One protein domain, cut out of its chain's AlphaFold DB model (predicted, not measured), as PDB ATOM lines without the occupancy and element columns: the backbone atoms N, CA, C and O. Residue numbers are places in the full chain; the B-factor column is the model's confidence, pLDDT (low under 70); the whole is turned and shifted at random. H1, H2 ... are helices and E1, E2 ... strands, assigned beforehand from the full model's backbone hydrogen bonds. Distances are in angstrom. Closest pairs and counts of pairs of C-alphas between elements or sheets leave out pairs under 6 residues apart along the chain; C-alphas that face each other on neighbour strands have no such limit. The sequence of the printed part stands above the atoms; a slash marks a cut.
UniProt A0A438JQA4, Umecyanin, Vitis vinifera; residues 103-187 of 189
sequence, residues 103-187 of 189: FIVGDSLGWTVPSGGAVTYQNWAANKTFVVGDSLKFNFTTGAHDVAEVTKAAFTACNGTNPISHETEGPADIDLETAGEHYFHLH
ATOM      1  N   PHE A 103     -33.675 -45.446  39.651       96.19
ATOM      2  CA  PHE A 103     -33.338 -44.044  39.852       96.19
ATOM      3  C   PHE A 103     -34.329 -43.394  40.807       96.19
ATOM      4  O   PHE A 103     -35.496 -43.189  40.480       96.19
ATOM      5  N   ILE A 104     -33.844 -42.982  41.976       97.31
ATOM      6  CA  ILE A 104     -34.651 -42.209  42.919       97.31
ATOM      7  C   ILE A 104     -34.795 -40.779  42.391       97.31
ATOM      8  O   ILE A 104     -33.817 -40.029  42.309       97.31
ATOM      9  N   VAL A 105     -36.018 -40.392  42.042       96.56
ATOM     10  CA  VAL A 105     -36.323 -39.066  41.497       96.56
ATOM     11  C   VAL A 105     -36.062 -37.997  42.553       96.56
ATOM     12  O   VAL A 105     -36.617 -38.035  43.648       96.56
ATOM     13  N   GLY A 106     -35.190 -37.042  42.222       95.44
ATOM     14  CA  GLY A 106     -34.730 -36.009  43.153       95.44
ATOM     15  C   GLY A 106     -33.646 -36.472  44.135       95.44
ATOM     16  O   GLY A 106     -33.240 -35.686  44.989       95.44
ATOM     17  N   ASP A 107     -33.147 -37.706  44.025       95.12
ATOM     18  CA  ASP A 107     -32.159 -38.301  44.934       95.12
ATOM     19  C   ASP A 107     -32.601 -38.159  46.413       95.12
ATOM     20  O   ASP A 107     -33.639 -38.691  46.804       95.12
ATOM     21  N   SER A 108     -31.860 -37.425  47.249       94.38
ATOM     22  CA  SER A 108     -32.220 -37.196  48.658       94.38
ATOM     23  C   SER A 108     -33.370 -36.205  48.867       94.38
ATOM     24  O   SER A 108     -33.949 -36.183  49.952       94.38
ATOM     25  N   LEU A 109     -33.705 -35.387  47.861       94.25
ATOM     26  CA  LEU A 109     -34.840 -34.460  47.924       94.25
ATOM     27  C   LEU A 109     -36.180 -35.202  47.818       94.25
ATOM     28  O   LEU A 109     -37.163 -34.775  48.420       94.25
ATOM     29  N   GLY A 110     -36.208 -36.302  47.060       94.25
ATOM     30  CA  GLY A 110     -37.430 -37.024  46.719       94.25
ATOM     31  C   GLY A 110     -38.356 -36.246  45.777       94.25
ATOM     32  O   GLY A 110     -37.971 -35.243  45.169       94.25
ATOM     33  N   TRP A 111     -39.599 -36.720  45.673       95.00
ATOM     34  CA  TRP A 111     -40.645 -36.127  44.847       95.00
ATOM     35  C   TRP A 111     -41.512 -35.168  45.671       95.00
ATOM     36  O   TRP A 111     -42.434 -35.558  46.385       95.00
ATOM     37  N   THR A 112     -41.185 -33.883  45.584       93.00
ATOM     38  CA  THR A 112     -41.889 -32.778  46.251       93.00
ATOM     39  C   THR A 112     -42.019 -31.559  45.332       93.00
ATOM     40  O   THR A 112     -41.561 -31.580  44.189       93.00
ATOM     41  N   VAL A 113     -42.623 -30.471  45.814       91.56
ATOM     42  CA  VAL A 113     -42.607 -29.169  45.135       91.56
ATOM     43  C   VAL A 113     -41.290 -28.457  45.484       91.56
ATOM     44  O   VAL A 113     -41.143 -27.969  46.607       91.56
ATOM     45  N   PRO A 114     -40.303 -28.389  44.570       90.56
ATOM     46  CA  PRO A 114     -38.988 -27.852  44.892       90.56
ATOM     47  C   PRO A 114     -39.028 -26.325  45.013       90.56
ATOM     48  O   PRO A 114     -39.593 -25.633  44.165       90.56
ATOM     49  N   SER A 115     -38.337 -25.773  46.013       88.88
ATOM     50  CA  SER A 115     -38.179 -24.318  46.176       88.88
ATOM     51  C   SER A 115     -37.398 -23.662  45.030       88.88
ATOM     52  O   SER A 115     -37.611 -22.490  44.733       88.88
ATOM     53  N   GLY A 116     -36.530 -24.425  44.353       84.25
ATOM     54  CA  GLY A 116     -35.817 -24.009  43.140       84.25
ATOM     55  C   GLY A 116     -36.658 -24.061  41.858       84.25
ATOM     56  O   GLY A 116     -36.170 -23.687  40.794       84.25
ATOM     57  N   GLY A 117     -37.912 -24.515  41.934       87.19
ATOM     58  CA  GLY A 117     -38.782 -24.687  40.774       87.19
ATOM     59  C   GLY A 117     -38.329 -25.813  39.837       87.19
ATOM     60  O   GLY A 117     -37.584 -26.717  40.216       87.19
ATOM     61  N   ALA A 118     -38.790 -25.763  38.585       84.06
ATOM     62  CA  ALA A 118     -38.607 -26.844  37.610       84.06
ATOM     63  C   ALA A 118     -37.135 -27.216  37.336       84.06
ATOM     64  O   ALA A 118     -36.852 -28.362  36.987       84.06
ATOM     65  N   VAL A 119     -36.194 -26.282  37.533       91.44
ATOM     66  CA  VAL A 119     -34.762 -26.509  37.272       91.44
ATOM     67  C   VAL A 119     -34.182 -27.640  38.131       91.44
ATOM     68  O   VAL A 119     -33.235 -28.303  37.719       91.44
ATOM     69  N   THR A 120     -34.765 -27.905  39.305       92.81
ATOM     70  CA  THR A 120     -34.297 -28.951  40.220       92.81
ATOM     71  C   THR A 120     -34.349 -30.338  39.577       92.81
ATOM     72  O   THR A 120     -33.331 -31.026  39.529       92.81
ATOM     73  N   TYR A 121     -35.498 -30.731  39.021       94.38
ATOM     74  CA  TYR A 121     -35.636 -32.039  38.373       94.38
ATOM     75  C   TYR A 121     -34.987 -32.080  36.986       94.38
ATOM     76  O   TYR A 121     -34.501 -33.131  36.578       94.38
ATOM     77  N   GLN A 122     -34.900 -30.937  36.293       93.88
ATOM     78  CA  GLN A 122     -34.155 -30.834  35.033       93.88
ATOM     79  C   GLN A 122     -32.667 -31.141  35.243       93.88
ATOM     80  O   GLN A 122     -32.110 -31.966  34.526       93.88
ATOM     81  N   ASN A 123     -32.039 -30.543  36.260       94.62
ATOM     82  CA  ASN A 123     -30.638 -30.813  36.596       94.62
ATOM     83  C   ASN A 123     -30.428 -32.260  37.062       94.62
ATOM     84  O   ASN A 123     -29.438 -32.890  36.692       94.62
ATOM     85  N   TRP A 124     -31.364 -32.796  37.853       95.38
ATOM     86  CA  TRP A 124     -31.325 -34.192  38.295       95.38
ATOM     87  C   TRP A 124     -31.347 -35.171  37.113       95.38
ATOM     88  O   TRP A 124     -30.547 -36.109  37.092       95.38
ATOM     89  N   ALA A 125     -32.223 -34.934  36.131       95.62
ATOM     90  CA  ALA A 125     -32.350 -35.770  34.941       95.62
ATOM     91  C   ALA A 125     -31.165 -35.592  33.979       95.62
ATOM     92  O   ALA A 125     -30.685 -36.572  33.420       95.62
ATOM     93  N   ALA A 126     -30.652 -34.365  33.821       93.44
ATOM     94  CA  ALA A 126     -29.562 -34.054  32.893       93.44
ATOM     95  C   ALA A 126     -28.245 -34.786  33.209       93.44
ATOM     96  O   ALA A 126     -27.441 -35.015  32.310       93.44
ATOM     97  N   ASN A 127     -28.029 -35.174  34.470       89.62
ATOM     98  CA  ASN A 127     -26.849 -35.927  34.905       89.62
ATOM     99  C   ASN A 127     -27.025 -37.455  34.843       89.62
ATOM    100  O   ASN A 127     -26.177 -38.187  35.357       89.62
ATOM    101  N   LYS A 128     -28.123 -37.949  34.262       92.38
ATOM    102  CA  LYS A 128     -28.459 -39.373  34.211       92.38
ATOM    103  C   LYS A 128     -28.648 -39.825  32.767       92.38
ATOM    104  O   LYS A 128     -28.976 -39.047  31.875       92.38
ATOM    105  N   THR A 129     -28.408 -41.105  32.532       89.44
ATOM    106  CA  THR A 129     -28.736 -41.765  31.270       89.44
ATOM    107  C   THR A 129     -29.740 -42.848  31.595       89.44
ATOM    108  O   THR A 129     -29.399 -43.793  32.296       89.44
ATOM    109  N   PHE A 130     -30.963 -42.669  31.112       87.38
ATOM    110  CA  PHE A 130     -32.042 -43.633  31.265       87.38
ATOM    111  C   PHE A 130     -32.069 -44.535  30.039       87.38
ATOM    112  O   PHE A 130     -31.989 -44.048  28.904       87.38
ATOM    113  N   VAL A 131     -32.173 -45.838  30.257       80.56
ATOM    114  CA  VAL A 131     -32.339 -46.814  29.183       80.56
ATOM    115  C   VAL A 131     -33.586 -47.652  29.429       80.56
ATOM    116  O   VAL A 131     -34.071 -47.770  30.549       80.56
ATOM    117  N   VAL A 132     -34.113 -48.229  28.349       77.00
ATOM    118  CA  VAL A 132     -35.252 -49.146  28.427       77.00
ATOM    119  C   VAL A 132     -34.929 -50.280  29.402       77.00
ATOM    120  O   VAL A 132     -33.887 -50.923  29.251       77.00
ATOM    121  N   GLY A 133     -35.816 -50.497  30.372       75.81
ATOM    122  CA  GLY A 133     -35.666 -51.449  31.475       75.81
ATOM    123  C   GLY A 133     -35.374 -50.810  32.842       75.81
ATOM    124  O   GLY A 133     -35.707 -51.413  33.857       75.81
ATOM    125  N   ASP A 134     -34.807 -49.597  32.899       88.19
ATOM    126  CA  ASP A 134     -34.612 -48.884  34.174       88.19
ATOM    127  C   ASP A 134     -35.954 -48.489  34.819       88.19
ATOM    128  O   ASP A 134     -36.974 -48.398  34.134       88.19
ATOM    129  N   SER A 135     -35.946 -48.178  36.118       90.56
ATOM    130  CA  SER A 135     -37.132 -47.692  36.831       90.56
ATOM    131  C   SER A 135     -36.902 -46.331  37.488       90.56
ATOM    132  O   SER A 135     -35.787 -45.959  37.866       90.56
ATOM    133  N   LEU A 136     -37.977 -45.558  37.616       96.62
ATOM    134  CA  LEU A 136     -38.019 -44.295  38.340       96.62
ATOM    135  C   LEU A 136     -38.781 -44.495  39.652       96.62
ATOM    136  O   LEU A 136     -39.985 -44.745  39.633       96.62
ATOM    137  N   LYS A 137     -38.097 -44.329  40.790       97.00
ATOM    138  CA  LYS A 137     -38.720 -44.333  42.119       97.00
ATOM    139  C   LYS A 137     -39.063 -42.914  42.551       97.00
ATOM    140  O   LYS A 137     -38.182 -42.103  42.857       97.00
ATOM    141  N   PHE A 138     -40.350 -42.630  42.658       97.19
ATOM    142  CA  PHE A 138     -40.892 -41.387  43.188       97.19
ATOM    143  C   PHE A 138     -41.189 -41.539  44.681       97.19
ATOM    144  O   PHE A 138     -42.214 -42.085  45.085       97.19
ATOM    145  N   ASN A 139     -40.297 -41.016  45.521       96.12
ATOM    146  CA  ASN A 139     -40.500 -40.991  46.969       96.12
ATOM    147  C   ASN A 139     -41.348 -39.783  47.378       96.12
ATOM    148  O   ASN A 139     -40.849 -38.657  47.380       96.12
ATOM    149  N   PHE A 140     -42.601 -40.016  47.771       94.56
ATOM    150  CA  PHE A 140     -43.487 -38.992  48.324       94.56
ATOM    151  C   PHE A 140     -44.415 -39.546  49.413       94.56
ATOM    152  O   PHE A 140     -44.576 -40.753  49.562       94.56
ATOM    153  N   THR A 141     -45.027 -38.653  50.196       94.06
ATOM    154  CA  THR A 141     -46.023 -39.037  51.211       94.06
ATOM    155  C   THR A 141     -47.405 -39.159  50.571       94.06
ATOM    156  O   THR A 141     -47.909 -38.182  50.012       94.06
ATOM    157  N   THR A 142     -48.033 -40.334  50.684       93.31
ATOM    158  CA  THR A 142     -49.414 -40.578  50.235       93.31
ATOM    159  C   THR A 142     -50.366 -39.511  50.772       93.31
ATOM    160  O   THR A 142     -50.355 -39.187  51.961       93.31
ATOM    161  N   GLY A 143     -51.188 -38.948  49.886       90.31
ATOM    162  CA  GLY A 143     -52.130 -37.873  50.212       90.31
ATOM    163  C   GLY A 143     -51.533 -36.460  50.218       90.31
ATOM    164  O   GLY A 143     -52.302 -35.503  50.180       90.31
ATOM    165  N   ALA A 144     -50.202 -36.308  50.212       90.88
ATOM    166  CA  ALA A 144     -49.541 -35.010  50.039       90.88
ATOM    167  C   ALA A 144     -49.185 -34.736  48.570       90.88
ATOM    168  O   ALA A 144     -49.352 -33.617  48.085       90.88
ATOM    169  N   HIS A 145     -48.697 -35.759  47.870       92.81
ATOM    170  CA  HIS A 145     -48.298 -35.687  46.467       92.81
ATOM    171  C   HIS A 145     -48.773 -36.933  45.714       92.81
ATOM    172  O   HIS A 145     -49.225 -37.905  46.320       92.81
ATOM    173  N   ASP A 146     -48.666 -36.868  44.395       94.25
ATOM    174  CA  ASP A 146     -48.888 -37.956  43.454       94.25
ATOM    175  C   ASP A 146     -47.909 -37.823  42.278       94.25
ATOM    176  O   ASP A 146     -47.187 -36.822  42.154       94.25
ATOM    177  N   VAL A 147     -47.869 -38.835  41.417       95.62
ATOM    178  CA  VAL A 147     -47.150 -38.773  40.142       95.62
ATOM    179  C   VAL A 147     -48.070 -39.218  39.015       95.62
ATOM    180  O   VAL A 147     -48.754 -40.234  39.118       95.62
ATOM    181  N   ALA A 148     -48.109 -38.435  37.942       95.25
ATOM    182  CA  ALA A 148     -48.839 -38.763  36.730       95.25
ATOM    183  C   ALA A 148     -47.913 -38.695  35.514       95.25
ATOM    184  O   ALA A 148     -47.228 -37.686  35.309       95.25
ATOM    185  N   GLU A 149     -47.919 -39.749  34.701       95.38
ATOM    186  CA  GLU A 149     -47.306 -39.729  33.375       95.38
ATOM    187  C   GLU A 149     -48.266 -39.085  32.379       95.38
ATOM    188  O   GLU A 149     -49.467 -39.365  32.366       95.38
ATOM    189  N   VAL A 150     -47.752 -38.208  31.525       94.38
ATOM    190  CA  VAL A 150     -48.565 -37.423  30.598       94.38
ATOM    191  C   VAL A 150     -47.891 -37.249  29.245       94.38
ATOM    192  O   VAL A 150     -46.705 -37.497  29.051       94.38
ATOM    193  N   THR A 151     -48.657 -36.756  28.275       93.94
ATOM    194  CA  THR A 151     -48.098 -36.344  26.983       93.94
ATOM    195  C   THR A 151     -47.239 -35.084  27.124       93.94
ATOM    196  O   THR A 151     -47.470 -34.252  28.002       93.94
ATOM    197  N   LYS A 152     -46.319 -34.856  26.177       93.31
ATOM    198  CA  LYS A 152     -45.525 -33.614  26.084       93.31
ATOM    199  C   LYS A 152     -46.376 -32.338  26.137       93.31
ATOM    200  O   LYS A 152     -45.996 -31.349  26.768       93.31
ATOM    201  N   ALA A 153     -47.530 -32.354  25.464       92.44
ATOM    202  CA  ALA A 153     -48.456 -31.225  25.419       92.44
ATOM    203  C   ALA A 153     -49.079 -30.954  26.797       92.44
ATOM    204  O   ALA A 153     -49.093 -29.812  27.253       92.44
ATOM    205  N   ALA A 154     -49.536 -32.009  27.476       91.88
ATOM    206  CA  ALA A 154     -50.082 -31.924  28.826       91.88
ATOM    207  C   ALA A 154     -49.019 -31.497  29.854       91.88
ATOM    208  O   ALA A 154     -49.292 -30.614  30.663       91.88
ATOM    209  N   PHE A 155     -47.791 -32.016  29.752       93.25
ATOM    210  CA  PHE A 155     -46.655 -31.594  30.578       93.25
ATOM    211  C   PHE A 155     -46.369 -30.093  30.439       93.25
ATOM    212  O   PHE A 155     -46.296 -29.376  31.432       93.25
ATOM    213  N   THR A 156     -46.279 -29.598  29.201       91.50
ATOM    214  CA  THR A 156     -46.006 -28.176  28.912       91.50
ATOM    215  C   THR A 156     -47.123 -27.265  29.428       91.50
ATOM    216  O   THR A 156     -46.862 -26.162  29.902       91.50
ATOM    217  N   ALA A 157     -48.372 -27.727  29.349       92.06
ATOM    218  CA  ALA A 157     -49.534 -26.993  29.832       92.06
ATOM    219  C   ALA A 157     -49.779 -27.151  31.346       92.06
ATOM    220  O   ALA A 157     -50.718 -26.544  31.861       92.06
ATOM    221  N   CYS A 158     -48.986 -27.973  32.047       89.75
ATOM    222  CA  CYS A 158     -49.263 -28.434  33.411       89.75
ATOM    223  C   CYS A 158     -50.707 -28.955  33.572       89.75
ATOM    224  O   CYS A 158     -51.385 -28.654  34.557       89.75
ATOM    225  N   ASN A 159     -51.199 -29.696  32.579       89.50
ATOM    226  CA  ASN A 159     -52.555 -30.225  32.549       89.50
ATOM    227  C   ASN A 159     -52.574 -31.670  33.055       89.50
ATOM    228  O   ASN A 159     -52.107 -32.567  32.365       89.50
ATOM    229  N   GLY A 160     -53.173 -31.887  34.227       84.25
ATOM    230  CA  GLY A 160     -53.330 -33.222  34.807       84.25
ATOM    231  C   GLY A 160     -54.508 -34.034  34.266       84.25
ATOM    232  O   GLY A 160     -54.690 -35.172  34.676       84.25
ATOM    233  N   THR A 161     -55.342 -33.487  33.386       87.81
ATOM    234  CA  THR A 161     -56.543 -34.184  32.902       87.81
ATOM    235  C   THR A 161     -56.165 -35.355  31.997       87.81
ATOM    236  O   THR A 161     -55.397 -35.168  31.056       87.81
ATOM    237  N   ASN A 162     -56.775 -36.525  32.228       87.50
ATOM    238  CA  ASN A 162     -56.569 -37.758  31.454       87.50
ATOM    239  C   ASN A 162     -55.081 -38.131  31.305       87.50
ATOM    240  O   ASN A 162     -54.559 -38.123  30.185       87.50
ATOM    241  N   PRO A 163     -54.387 -38.427  32.417       92.00
ATOM    242  CA  PRO A 163     -53.003 -38.857  32.352       92.00
ATOM    243  C   PRO A 163     -52.887 -40.235  31.686       92.00
ATOM    244  O   PRO A 163     -53.860 -40.984  31.594       92.00
ATOM    245  N   ILE A 164     -51.684 -40.556  31.218       90.62
ATOM    246  CA  ILE A 164     -51.338 -41.882  30.692       90.62
ATOM    247  C   ILE A 164     -51.358 -42.897  31.844       90.62
ATOM    248  O   ILE A 164     -51.940 -43.970  31.708       90.62
ATOM    249  N   SER A 165     -50.789 -42.520  32.989       91.50
ATOM    250  CA  SER A 165     -50.818 -43.273  34.247       91.50
ATOM    251  C   SER A 165     -50.863 -42.309  35.438       91.50
ATOM    252  O   SER A 165     -50.474 -41.146  35.312       91.50
ATOM    253  N   HIS A 166     -51.385 -42.752  36.586       94.00
ATOM    254  CA  HIS A 166     -51.524 -41.918  37.787       94.00
ATOM    255  C   HIS A 166     -51.400 -42.753  39.058       94.00
ATOM    256  O   HIS A 166     -52.258 -43.585  39.335       94.00
ATOM    257  N   GLU A 167     -50.369 -42.461  39.848       95.12
ATOM    258  CA  GLU A 167     -50.090 -43.113  41.125       95.12
ATOM    259  C   GLU A 167     -50.341 -42.137  42.277       95.12
ATOM    260  O   GLU A 167     -49.679 -41.101  42.401       95.12
ATOM    261  N   THR A 168     -51.310 -42.463  43.136       94.50
ATOM    262  CA  THR A 168     -51.702 -41.624  44.286       94.50
ATOM    263  C   THR A 168     -51.094 -42.067  45.616       94.50
ATOM    264  O   THR A 168     -51.279 -41.390  46.631       94.50
ATOM    265  N   GLU A 169     -50.394 -43.201  45.631       94.88
ATOM    266  CA  GLU A 169     -49.749 -43.778  46.811       94.88
ATOM    267  C   GLU A 169     -48.232 -43.803  46.613       94.88
ATOM    268  O   GLU A 169     -47.749 -44.143  45.537       94.88
ATOM    269  N   GLY A 170     -47.485 -43.391  47.638       92.56
ATOM    270  CA  GLY A 170     -46.028 -43.306  47.601       92.56
ATOM    271  C   GLY A 170     -45.356 -44.322  48.536       92.56
ATOM    272  O   GLY A 170     -45.927 -44.657  49.580       92.56
ATOM    273  N   PRO A 171     -44.122 -44.766  48.230       96.06
ATOM    274  CA  PRO A 171     -43.366 -44.460  47.014       96.06
ATOM    275  C   PRO A 171     -43.938 -45.178  45.784       96.06
ATOM    276  O   PRO A 171     -44.395 -46.311  45.893       96.06
ATOM    277  N   ALA A 172     -43.890 -44.514  44.630       95.69
ATOM    278  CA  ALA A 172     -44.319 -45.087  43.357       95.69
ATOM    279  C   ALA A 172     -43.100 -45.484  42.518       95.69
ATOM    280  O   ALA A 172     -42.191 -44.672  42.341       95.69
ATOM    281  N   ASP A 173     -43.098 -46.705  41.992       92.81
ATOM    282  CA  ASP A 173     -42.060 -47.218  41.097       92.81
ATOM    283  C   ASP A 173     -42.631 -47.319  39.674       92.81
ATOM    284  O   ASP A 173     -43.659 -47.962  39.462       92.81
ATOM    285  N   ILE A 174     -41.991 -46.650  38.711       91.75
ATOM    286  CA  ILE A 174     -42.425 -46.612  37.307       91.75
ATOM    287  C   ILE A 174     -41.323 -47.174  36.412       91.75
ATOM    288  O   ILE A 174     -40.227 -46.614  36.358       91.75
ATOM    289  N   ASP A 175     -41.627 -48.237  35.673       85.00
ATOM    290  CA  ASP A 175     -40.695 -48.874  34.741       85.00
ATOM    291  C   ASP A 175     -40.643 -48.137  33.390       85.00
ATOM    292  O   ASP A 175     -41.665 -47.763  32.811       85.00
ATOM    293  N   LEU A 176     -39.438 -47.947  32.847       84.62
ATOM    294  CA  LEU A 176     -39.212 -47.357  31.525       84.62
ATOM    295  C   LEU A 176     -39.221 -48.451  30.451       84.62
ATOM    296  O   LEU A 176     -38.181 -48.910  29.978       84.62
ATOM    297  N   GLU A 177     -40.416 -48.888  30.060       76.75
ATOM    298  CA  GLU A 177     -40.600 -50.020  29.136       76.75
ATOM    299  C   GLU A 177     -40.358 -49.674  27.655       76.75
ATOM    300  O   GLU A 177     -40.133 -50.564  26.823       76.75
ATOM    301  N   THR A 178     -40.395 -48.384  27.307       71.94
ATOM    302  CA  THR A 178     -40.284 -47.900  25.926       71.94
ATOM    303  C   THR A 178     -39.176 -46.870  25.766       71.94
ATOM    304  O   THR A 178     -38.904 -46.082  26.661       71.94
ATOM    305  N   ALA A 179     -38.540 -46.843  24.594       71.75
ATOM    306  CA  ALA A 179     -37.622 -45.764  24.251       71.75
ATOM    307  C   ALA A 179     -38.412 -44.505  23.863       71.75
ATOM    308  O   ALA A 179     -39.371 -44.587  23.095       71.75
ATOM    309  N   GLY A 180     -37.969 -43.337  24.325       77.31
ATOM    310  CA  GLY A 180     -38.591 -42.063  23.976       77.31
ATOM    311  C   GLY A 180     -38.532 -41.044  25.106       77.31
ATOM    312  O   GLY A 180     -37.899 -41.263  26.135       77.31
ATOM    313  N   GLU A 181     -39.178 -39.901  24.886       88.06
ATOM    314  CA  GLU A 181     -39.367 -38.895  25.929       88.06
ATOM    315  C   GLU A 181     -40.569 -39.286  26.805       88.06
ATOM    316  O   GLU A 181     -41.686 -39.391  26.299       88.06
ATOM    317  N   HIS A 182     -40.346 -39.442  28.111       92.00
ATOM    318  CA  HIS A 182     -41.396 -39.633  29.114       92.00
ATOM    319  C   HIS A 182     -41.558 -38.358  29.946       92.00
ATOM    320  O   HIS A 182     -40.568 -37.708  30.295       92.00
ATOM    321  N   TYR A 183     -42.799 -37.989  30.263       95.44
ATOM    322  CA  TYR A 183     -43.102 -36.758  30.990       95.44
ATOM    323  C   TYR A 183     -43.933 -37.052  32.226       95.44
ATOM    324  O   TYR A 183     -45.025 -37.604  32.124       95.44
ATOM    325  N   PHE A 184     -43.444 -36.602  33.378       95.44
ATOM    326  CA  PHE A 184     -44.095 -36.803  34.666       95.44
ATOM    327  C   PHE A 184     -44.365 -35.463  35.329       95.44
ATOM    328  O   PHE A 184     -43.513 -34.569  35.315       95.44
ATOM    329  N   HIS A 185     -45.532 -35.315  35.938       90.31
ATOM    330  CA  HIS A 185     -45.808 -34.171  36.791       90.31
ATOM    331  C   HIS A 185     -46.719 -34.554  37.952       90.31
ATOM    332  O   HIS A 185     -47.321 -35.624  37.983       90.31
ATOM    333  N   LEU A 186     -46.793 -33.651  38.919       86.44
ATOM    334  CA  LEU A 186     -47.710 -33.751  40.038       86.44
ATOM    335  C   LEU A 186     -49.102 -33.292  39.574       86.44
ATOM    336  O   LEU A 186     -49.235 -32.215  38.976       86.44
ATOM    337  N   HIS A 187     -50.117 -34.125  39.793       72.94
ATOM    338  CA  HIS A 187     -51.472 -33.945  39.269       72.94
ATOM    339  C   HIS A 187     -52.321 -33.031  40.165       72.94
ATOM    340  O   HIS A 187     -53.121 -32.246  39.646       72.94
TER     341      HIS A 187
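Overview. This is residues 103 to 187 of the 189 residues of the protein "Umecyanin" of Vitis vinifera (UniProt A0A438JQA4). With little regular structure, two small antiparallel sheets, E3-E2-E5 and the pair E1-E4, come near each other where E1 ends and E2 and E4 begin; H2 packs on E5, and H1 is set off from both sheets. The 85 printed residues, with H1 E1 E2 H2 E3 E4 E5 in order, are of mixed class, with 31 in named elements. The whole is compact, radius of gyration of the C-alphas 12.1 A, spanning 30 by 29 by 23 A.

Along the chain. E2 is residues 147 to 150, 9.7 A; E3 165 to 167 and E5 183 to 185, 6.9 A each; E1 135 to 138, 9.7 A; E4 172 to 175, 10.1 A; H2 152 to 156, 6.1 A. H1, 119 to 126, 10.2 A, begins at C-alpha (-34.762, -26.509, 37.272); E5 ends at (-45.808, -34.171, 36.791).

Arrangement. E2 is antiparallel to E3, N 167 to O 147 2.8 A, and to E5, N 148 to O 185 2.9 A. E1 and E4 are antiparallel, N 136 to O 174 2.8 A. H2 is on the larger sheet; its closest C-alphas to E5 are Phe 155 and Tyr 183, 6.3 A. In both helices every O i to N i+4 pair is within hydrogen-bond range.

Size, cuts and confidence. The farthest C-alphas, Ser 115 and Thr 178, are 31.2 A apart. The printed part has no cut and no long link; no printed residue is under 70.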